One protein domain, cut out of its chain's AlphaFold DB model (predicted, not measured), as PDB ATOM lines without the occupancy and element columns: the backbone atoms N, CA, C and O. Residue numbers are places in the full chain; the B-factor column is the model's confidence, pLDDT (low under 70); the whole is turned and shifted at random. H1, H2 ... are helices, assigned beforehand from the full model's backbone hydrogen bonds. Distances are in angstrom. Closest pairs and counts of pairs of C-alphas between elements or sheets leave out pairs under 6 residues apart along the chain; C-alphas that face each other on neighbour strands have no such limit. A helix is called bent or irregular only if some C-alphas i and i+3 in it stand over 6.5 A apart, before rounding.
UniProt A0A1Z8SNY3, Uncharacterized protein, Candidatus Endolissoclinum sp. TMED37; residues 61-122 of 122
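Overview. This is residues 61 to 122 of the 122 residues of an uncharacterized protein of Candidatus Endolissoclinum sp. TMED37 (UniProt A0A1Z8SNY3). Three helices, H1, H2 and H3, meet near their ends as the sides of a loose, open triangle, and short H4 packs on H3 residues 105 to 109. The printed part has 62 residues, four named helices in the order H1, H2, H3, H4 and no named strand: all helix. It is loose, with a radius of gyration of the C-alphas of 13.6 A and spans of 39 by 27 by 16 A.

Arrangement. H1, residues 61 to 78, touches H2, residues 82 to 93, with residues 73 to 77 alone, at a steep tilt of 49 degrees; the closest C-alphas, Pro 73 and Val 85, are 5.9 A apart. H3, residues 97 to 110, only just touches H1, with 3 pairs of C-alphas within 8 A, the closest Asp 63 and Ser 110 at 5.7 A. H2 and H3 are close but not clearly touching, the closest C-alphas, Leu 92 and Gln 100, being 7.8 A apart. H4, residues 116 to 119, touches H3, the closest C-alphas, Ala 108 and Ala 116, being 5.3 A apart. Every O i to N i+4 pair is within hydrogen-bond range in H2 and H3, 12 of 14 in H1; H4 is too short for one.

Along the chain. H1 spans 25.5 A from C-alpha 61 at (27.107, -9.813, -15.060), with a kink of 30 degrees near residue 72; it is only just irregular, C-alphas 70 and 73 being 6.6 A apart. H2 spans 16.5 A, H4 5.2 A, and H3 20.2 A to C-alpha 110 at (23.028, -0.816, -16.694).

Size, cuts and confidence. The printed part has no cut, and its three links are tight. Residues 114 to 122 have pLDDT under 70.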
ATOM      1  N   TRP A  61      27.264  -8.876 -13.936       79.25
ATOM      2  CA  TRP A  61      27.107  -9.813 -15.060       79.25
ATOM      3  C   TRP A  61      26.161  -9.285 -16.155       79.25
ATOM      4  O   TRP A  61      26.323  -9.624 -17.326       79.25
ATOM      5  N   LYS A  62      25.178  -8.449 -15.785       79.38
ATOM      6  CA  LYS A  62      24.246  -7.821 -16.732       79.38
ATOM      7  C   LYS A  62      24.947  -6.821 -17.658       79.38
ATOM      8  O   LYS A  62      24.596  -6.751 -18.833       79.38
ATOM      9  N   ASP A  63      25.950  -6.097 -17.162       81.19
ATOM     10  CA  ASP A  63      26.658  -5.074 -17.938       81.19
ATOM     11  C   ASP A  63      27.629  -5.748 -18.912       81.19
ATOM     12  O   ASP A  63      27.708  -5.360 -20.077       81.19
ATOM     13  N   GLU A  64      28.276  -6.834 -18.480       84.06
ATOM     14  CA  GLU A  64      29.076  -7.708 -19.346       84.06
ATOM     15  C   GLU A  64      28.219  -8.359 -20.438       84.06
ATOM     16  O   GLU A  64      28.571  -8.337 -21.618       84.06
ATOM     17  N   TRP A  65      27.043  -8.880 -20.076       87.25
ATOM     18  CA  TRP A  65      26.100  -9.461 -21.031       87.25
ATOM     19  C   TRP A  65      25.642  -8.449 -22.088       87.25
ATOM     20  O   TRP A  65      25.644  -8.752 -23.283       87.25
ATOM     21  N   LEU A  66      25.291  -7.228 -21.673       89.56
ATOM     22  CA  LEU A  66      24.944  -6.152 -22.602       89.56
ATOM     23  C   LEU A  66      26.141  -5.752 -23.462       89.56
ATOM     24  O   LEU A  66      25.986  -5.583 -24.667       89.56
ATOM     25  N   THR A  67      27.340  -5.667 -22.891       87.50
ATOM     26  CA  THR A  67      28.561  -5.364 -23.647       87.50
ATOM     27  C   THR A  67      28.801  -6.407 -24.740       87.50
ATOM     28  O   THR A  67      29.068  -6.044 -25.886       87.50
ATOM     29  N   ILE A  68      28.610  -7.695 -24.448       89.88
ATOM     30  CA  ILE A  68      28.691  -8.771 -25.447       89.88
ATOM     31  C   ILE A  68      27.623  -8.586 -26.532       89.88
ATOM     32  O   ILE A  68      27.950  -8.555 -27.715       89.88
ATOM     33  N   ILE A  69      26.351  -8.412 -26.163       90.69
ATOM     34  CA  ILE A  69      25.265  -8.257 -27.146       90.69
ATOM     35  C   ILE A  69      25.503  -7.058 -28.069       90.69
ATOM     36  O   ILE A  69      25.357  -7.181 -29.285       90.69
ATOM     37  N   PHE A  70      25.883  -5.906 -27.517       90.19
ATOM     38  CA  PHE A  70      26.077  -4.680 -28.292       90.19
ATOM     39  C   PHE A  70      27.362  -4.691 -29.133       90.19
ATOM     40  O   PHE A  70      27.443  -3.963 -30.122       90.19
ATOM     41  N   THR A  71      28.344  -5.533 -28.801       93.12
ATOM     42  CA  THR A  71      29.567  -5.688 -29.606       93.12
ATOM     43  C   THR A  71      29.411  -6.674 -30.762       93.12
ATOM     44  O   THR A  71      30.127  -6.538 -31.754       93.12
ATOM     45  N   ILE A  72      28.452  -7.608 -30.714       94.75
ATOM     46  CA  ILE A  72      28.221  -8.584 -31.796       94.75
ATOM     47  C   ILE A  72      28.015  -7.909 -33.166       94.75
ATOM     48  O   ILE A  72      28.742  -8.273 -34.094       94.75
ATOM     49  N   PRO A  73      27.125  -6.907 -33.335       93.25
ATOM     50  CA  PRO A  73      26.971  -6.229 -34.623       93.25
ATOM     51  C   PRO A  73      28.270  -5.578 -35.117       93.25
ATOM     52  O   PRO A  73      28.563  -5.629 -36.307       93.25
ATOM     53  N   LEU A  74      29.086  -5.024 -34.213       94.75
ATOM     54  CA  LEU A  74      30.369  -4.403 -34.564       94.75
ATOM     55  C   LEU A  74      31.376  -5.439 -35.076       94.75
ATOM     56  O   LEU A  74      32.030  -5.216 -36.092       94.75
ATOM     57  N   ILE A  75      31.471  -6.592 -34.411       95.94
ATOM     58  CA  ILE A  75      32.327  -7.702 -34.852       95.94
ATOM     59  C   ILE A  75      31.848  -8.231 -36.207       95.94
ATOM     60  O   ILE A  75      32.660  -8.495 -37.087       95.94
ATOM     61  N   MET A  76      30.535  -8.345 -36.414       95.38
ATOM     62  CA  MET A  76      29.974  -8.783 -37.694       95.38
ATOM     63  C   MET A  76      30.306  -7.823 -38.843       95.38
ATOM     64  O   MET A  76      30.599  -8.292 -39.940       95.38
ATOM     65  N   LEU A  77      30.332  -6.508 -38.595       94.81
ATOM     66  CA  LEU A  77      30.802  -5.528 -39.581       94.81
ATOM     67  C   LEU A  77      32.288  -5.724 -39.912       94.81
ATOM     68  O   LEU A  77      32.653  -5.718 -41.082       94.81
ATOM     69  N   LEU A  78      33.140  -5.972 -38.911       95.19
ATOM     70  CA  LEU A  78      34.566  -6.261 -39.142       95.19
ATOM     71  C   LEU A  78      34.792  -7.526 -39.986       95.19
ATOM     72  O   LEU A  78      35.809  -7.634 -40.666       95.19
ATOM     73  N   LEU A  79      33.855  -8.474 -39.943       96.50
ATOM     74  CA  LEU A  79      33.889  -9.717 -40.713       96.50
ATOM     75  C   LEU A  79      33.200  -9.610 -42.089       96.50
ATOM     76  O   LEU A  79      33.032 -10.639 -42.745       96.50
ATOM     77  N   GLY A  80      32.785  -8.415 -42.524       94.88
ATOM     78  CA  GLY A  80      32.120  -8.211 -43.816       94.88
ATOM     79  C   GLY A  80      30.713  -8.815 -43.886       94.88
ATOM     80  O   GLY A  80      30.318  -9.368 -44.912       94.88
ATOM     81  N   GLN A  81      29.975  -8.812 -42.769       96.38
ATOM     82  CA  GLN A  81      28.581  -9.269 -42.705       96.38
ATOM     83  C   GLN A  81      27.592  -8.104 -42.588       96.38
ATOM     84  O   GLN A  81      26.616  -8.175 -41.835       96.38
ATOM     85  N   GLU A  82      27.832  -7.032 -43.340       96.38
ATOM     86  CA  GLU A  82      27.028  -5.809 -43.335       96.38
ATOM     87  C   GLU A  82      25.553  -6.108 -43.603       96.38
ATOM     88  O   GLU A  82      24.690  -5.615 -42.884       96.38
ATOM     89  N   GLU A  83      25.248  -6.983 -44.565       96.62
ATOM     90  CA  GLU A  83      23.867  -7.339 -44.916       96.62
ATOM     91  C   GLU A  83      23.088  -7.914 -43.721       96.62
ATOM     92  O   GLU A  83      21.947  -7.525 -43.472       96.62
ATOM     93  N   ARG A  84      23.716  -8.783 -42.916       95.44
ATOM     94  CA  ARG A  84      23.071  -9.350 -41.720       95.44
ATOM     95  C   ARG A  84      22.856  -8.307 -40.635       95.44
ATOM     96  O   ARG A  84      21.829  -8.335 -39.962       95.44
ATOM     97  N   VAL A  85      23.817  -7.404 -40.462       96.94
ATOM     98  CA  VAL A  85      23.718  -6.311 -39.490       96.94
ATOM     99  C   VAL A  85      22.606  -5.343 -39.898       96.94
ATOM    100  O   VAL A  85      21.777  -4.979 -39.065       96.94
ATOM    101  N   HIS A  86      22.513  -4.995 -41.182       96.38
ATOM    102  CA  HIS A  86      21.420  -4.182 -41.712       96.38
ATOM    103  C   HIS A  86      20.061  -4.859 -41.532       96.38
ATOM    104  O   HIS A  86      19.135  -4.220 -41.034       96.38
ATOM    105  N   ALA A  87      19.945  -6.150 -41.854       96.50
ATOM    106  CA  ALA A  87      18.708  -6.905 -41.659       96.50
ATOM    107  C   ALA A  87      18.286  -6.959 -40.180       96.50
ATOM    108  O   ALA A  87      17.105  -6.817 -39.867       96.50
ATOM    109  N   PHE A  88      19.244  -7.113 -39.259       94.62
ATOM    110  CA  PHE A  88      18.984  -7.059 -37.821       94.62
ATOM    111  C   PHE A  88      18.397  -5.708 -37.395       94.62
ATOM    112  O   PHE A  88      17.364  -5.677 -36.727       94.62
ATOM    113  N   PHE A  89      19.015  -4.593 -37.796       94.25
ATOM    114  CA  PHE A  89      18.524  -3.266 -37.422       94.25
ATOM    115  C   PHE A  89      17.186  -2.926 -38.086       94.25
ATOM    116  O   PHE A  89      16.324  -2.364 -37.421       94.25
ATOM    117  N   GLN A  90      16.951  -3.349 -39.330       96.00
ATOM    118  CA  GLN A  90      15.640  -3.215 -39.978       96.00
ATOM    119  C   GLN A  90      14.551  -3.989 -39.226       96.00
ATOM    120  O   GLN A  90      13.477  -3.453 -38.960       96.00
ATOM    121  N   ALA A  91      14.823  -5.232 -38.823       93.75
ATOM    122  CA  ALA A  91      13.888  -5.997 -38.003       93.75
ATOM    123  C   ALA A  91      13.635  -5.302 -36.653       93.75
ATOM    124  O   ALA A  91      12.490  -5.224 -36.201       93.75
ATOM    125  N   LEU A  92      14.678  -4.742 -36.035       92.25
ATOM    126  CA  LEU A  92      14.562  -3.998 -34.784       92.25
ATOM    127  C   LEU A  92      13.707  -2.730 -34.936       92.25
ATOM    128  O   LEU A  92      12.902  -2.452 -34.051       92.25
ATOM    129  N   GLU A  93      13.822  -1.999 -36.045       92.25
ATOM    130  CA  GLU A  93      12.988  -0.826 -36.351       92.25
ATOM    131  C   GLU A  93      11.501  -1.181 -36.455       92.25
ATOM    132  O   GLU A  93      10.652  -0.405 -36.020       92.25
ATOM    133  N   THR A  94      11.182  -2.374 -36.963       94.06
ATOM    134  CA  THR A  94       9.798  -2.876 -37.030       94.06
ATOM    135  C   THR A  94       9.269  -3.415 -35.700       94.06
ATOM    136  O   THR A  94       8.085  -3.745 -35.596       94.06
ATOM    137  N   ALA A  95      10.119  -3.524 -34.673       92.44
ATOM    138  CA  ALA A  95       9.695  -4.012 -33.371       92.44
ATOM    139  C   ALA A  95       8.673  -3.053 -32.727       92.44
ATOM    140  O   ALA A  95       8.741  -1.836 -32.920       92.44
ATOM    141  N   PRO A  96       7.741  -3.569 -31.906       94.56
ATOM    142  CA  PRO A  96       6.791  -2.727 -31.196       94.56
ATOM    143  C   PRO A  96       7.485  -1.621 -30.377       94.56
ATOM    144  O   PRO A  96       8.473  -1.909 -29.691       94.56
ATOM    145  N   PRO A  97       6.946  -0.385 -30.340       89.62
ATOM    146  CA  PRO A  97       7.597   0.746 -29.667       89.62
ATOM    147  C   PRO A  97       7.941   0.501 -28.191       89.62
ATOM    148  O   PRO A  97       8.977   0.954 -27.704       89.62
ATOM    149  N   PHE A  98       7.109  -0.264 -27.475       89.75
ATOM    150  CA  PHE A  98       7.355  -0.592 -26.067       89.75
ATOM    151  C   PHE A  98       8.650  -1.396 -25.865       89.75
ATOM    152  O   PHE A  98       9.308  -1.249 -24.837       89.75
ATOM    153  N   TYR A  99       9.022  -2.238 -26.836       92.88
ATOM    154  CA  TYR A  99      10.202  -3.094 -26.752       92.88
ATOM    155  C   TYR A  99      11.485  -2.276 -26.899       92.88
ATOM    156  O   TYR A  99      12.408  -2.420 -26.100       92.88
ATOM    157  N   GLN A 100      11.518  -1.361 -27.872       88.38
ATOM    158  CA  GLN A 100      12.648  -0.447 -28.062       88.38
ATOM    159  C   GLN A 100      12.835   0.475 -26.847       88.38
ATOM    160  O   GLN A 100      13.962   0.695 -26.403       88.38
ATOM    161  N   TYR A 101      11.735   0.957 -26.258       87.38
ATOM    162  CA  TYR A 101      11.776   1.733 -25.021       87.38
ATOM    163  C   TYR A 101      12.358   0.926 -23.851       87.38
ATOM    164  O   TYR A 101      13.276   1.395 -23.177       87.38
ATOM    165  N   LEU A 102      11.877  -0.304 -23.640       89.94
ATOM    166  CA  LEU A 102      12.379  -1.186 -22.586       89.94
ATOM    167  C   LEU A 102      13.875  -1.480 -22.761       89.94
ATOM    168  O   LEU A 102      14.627  -1.422 -21.790       89.94
ATOM    169  N   LEU A 103      14.316  -1.736 -23.995       89.25
ATOM    170  CA  LEU A 103      15.727  -1.944 -24.318       89.25
ATOM    171  C   LEU A 103      16.570  -0.714 -23.948       89.25
ATOM    172  O   LEU A 103      17.590  -0.851 -23.274       89.25
ATOM    173  N   GLY A 104      16.121   0.490 -24.315       86.50
ATOM    174  CA  GLY A 104      16.794   1.741 -23.958       86.50
ATOM    175  C   GLY A 104      16.887   1.961 -22.444       86.50
ATOM    176  O   GLY A 104      17.937   2.357 -21.941       86.50
ATOM    177  N   VAL A 105      15.823   1.643 -21.702       86.00
ATOM    178  CA  VAL A 105      15.799   1.712 -20.232       86.00
ATOM    179  C   VAL A 105      16.801   0.742 -19.608       86.00
ATOM    180  O   VAL A 105      17.561   1.148 -18.730       86.00
ATOM    181  N   ILE A 106      16.827  -0.516 -20.060       86.44
ATOM    182  CA  ILE A 106      17.747  -1.544 -19.550       86.44
ATOM    183  C   ILE A 106      19.199  -1.099 -19.747       86.44
ATOM    184  O   ILE A 106      19.989  -1.163 -18.806       86.44
ATOM    185  N   VAL A 107      19.538  -0.590 -20.933       85.94
ATOM    186  CA  VAL A 107      20.880  -0.075 -21.248       85.94
ATOM    187  C   VAL A 107      21.227   1.123 -20.365       85.94
ATOM    188  O   VAL A 107      22.294   1.161 -19.758       85.94
ATOM    189  N   ALA A 108      20.319   2.091 -20.243       83.44
ATOM    190  CA  ALA A 108      20.569   3.308 -19.480       83.44
ATOM    191  C   ALA A 108      20.733   3.035 -17.972       83.44
ATOM    192  O   ALA A 108      21.565   3.673 -17.325       83.44
ATOM    193  N   ALA A 109      19.977   2.076 -17.429       80.81
ATOM    194  CA  ALA A 109      20.101   1.614 -16.049       80.81
ATOM    195  C   ALA A 109      21.399   0.825 -15.805       80.81
ATOM    196  O   ALA A 109      22.003   0.965 -14.746       80.81
ATOM    197  N   SER A 110      21.828   0.027 -16.784       81.50
ATOM    198  CA  SER A 110      23.028  -0.816 -16.694       81.50
ATOM    199  C   SER A 110      24.315   0.009 -16.761       81.50
ATOM    200  O   SER A 110      25.198  -0.146 -15.929       81.50
ATOM    201  N   PHE A 111      24.383   0.998 -17.657       78.12
ATOM    202  CA  PHE A 111      25.564   1.861 -17.802       78.12
ATOM    203  C   PHE A 111      25.511   3.155 -16.977       78.12
ATOM    204  O   PHE A 111      26.308   4.066 -17.198       78.12
ATOM    205  N   GLY A 112      24.568   3.271 -16.035       70.19
ATOM    206  CA  GLY A 112      24.522   4.387 -15.086       70.19
ATOM    207  C   GLY A 112      24.412   5.770 -15.738       70.19
ATOM    208  O   GLY A 112      24.923   6.754 -15.196       70.19
ATOM    209  N   PHE A 113      23.758   5.878 -16.903       70.31
ATOM    210  CA  PHE A 113      23.566   7.171 -17.560       70.31
ATOM    211  C   PHE A 113      22.779   8.089 -16.619       70.31
ATOM    212  O   PHE A 113      21.602   7.860 -16.345       70.31
ATOM    213  N   ARG A 114      23.406   9.179 -16.156       56.59
ATOM    214  CA  ARG A 114      22.828  10.147 -15.198       56.59
ATOM    215  C   ARG A 114      21.472  10.746 -15.634       56.59
ATOM    216  O   ARG A 114      20.775  11.345 -14.821       56.59
ATOM    217  N   GLY A 115      21.082  10.588 -16.905       55.78
ATOM    218  CA  GLY A 115      19.788  11.001 -17.467       55.78
ATOM    219  C   GLY A 115      18.718   9.904 -17.590       55.78
ATOM    220  O   GLY A 115      17.585  10.231 -17.940       55.78
ATOM    221  N   ALA A 116      19.016   8.634 -17.296       54.41
ATOM    222  CA  ALA A 116      18.085   7.505 -17.443       54.41
ATOM    223  C   ALA A 116      16.792   7.694 -16.627       54.41
ATOM    224  O   ALA A 116      15.686   7.424 -17.094       54.41
ATOM    225  N   SER A 117      16.922   8.268 -15.428       54.03
ATOM    226  CA  SER A 117      15.803   8.602 -14.540       54.03
ATOM    227  C   SER A 117      14.873   9.693 -15.094       54.03
ATOM    228  O   SER A 117      13.721   9.776 -14.672       54.03
ATOM    229  N   LYS A 118      15.336  10.518 -16.047       54.66
ATOM    230  CA  LYS A 118      14.500  11.493 -16.771       54.66
ATOM    231  C   LYS A 118      13.759  10.857 -17.948       54.66
ATOM    232  O   LYS A 118      12.647  11.282 -18.237       54.66
ATOM    233  N   PHE A 119      14.337   9.836 -18.586       57.09
ATOM    234  CA  PHE A 119      13.673   9.063 -19.642       57.09
ATOM    235  C   PHE A 119      12.518   8.207 -19.104       57.09
ATOM    236  O   PHE A 119      11.500   8.090 -19.770       57.09
ATOM    237  N   LEU A 120      12.645   7.693 -17.877       56.91
ATOM    238  CA  LEU A 120      11.616   6.897 -17.192       56.91
ATOM    239  C   LEU A 120      10.399   7.694 -16.687       56.91
ATOM    240  O   LEU A 120       9.415   7.097 -16.262       56.91
ATOM    241  N   LYS A 121      10.475   9.031 -16.670       50.69
ATOM    242  CA  LYS A 121       9.457   9.922 -16.083       50.69
ATOM    243  C   LYS A 121       8.489  10.534 -17.102       50.69
ATOM    244  O   LYS A 121       7.798  11.490 -16.750       50.69
ATOM    245  N   LYS A 122       8.453  10.039 -18.340       41.00
ATOM    246  CA  LYS A 122       7.550  10.549 -19.376       41.00
ATOM    247  C   LYS A 122       6.449   9.555 -19.708       41.00
ATOM    248  O   LYS A 122       6.772   8.354 -19.805       41.00
TER     249      LYS A 122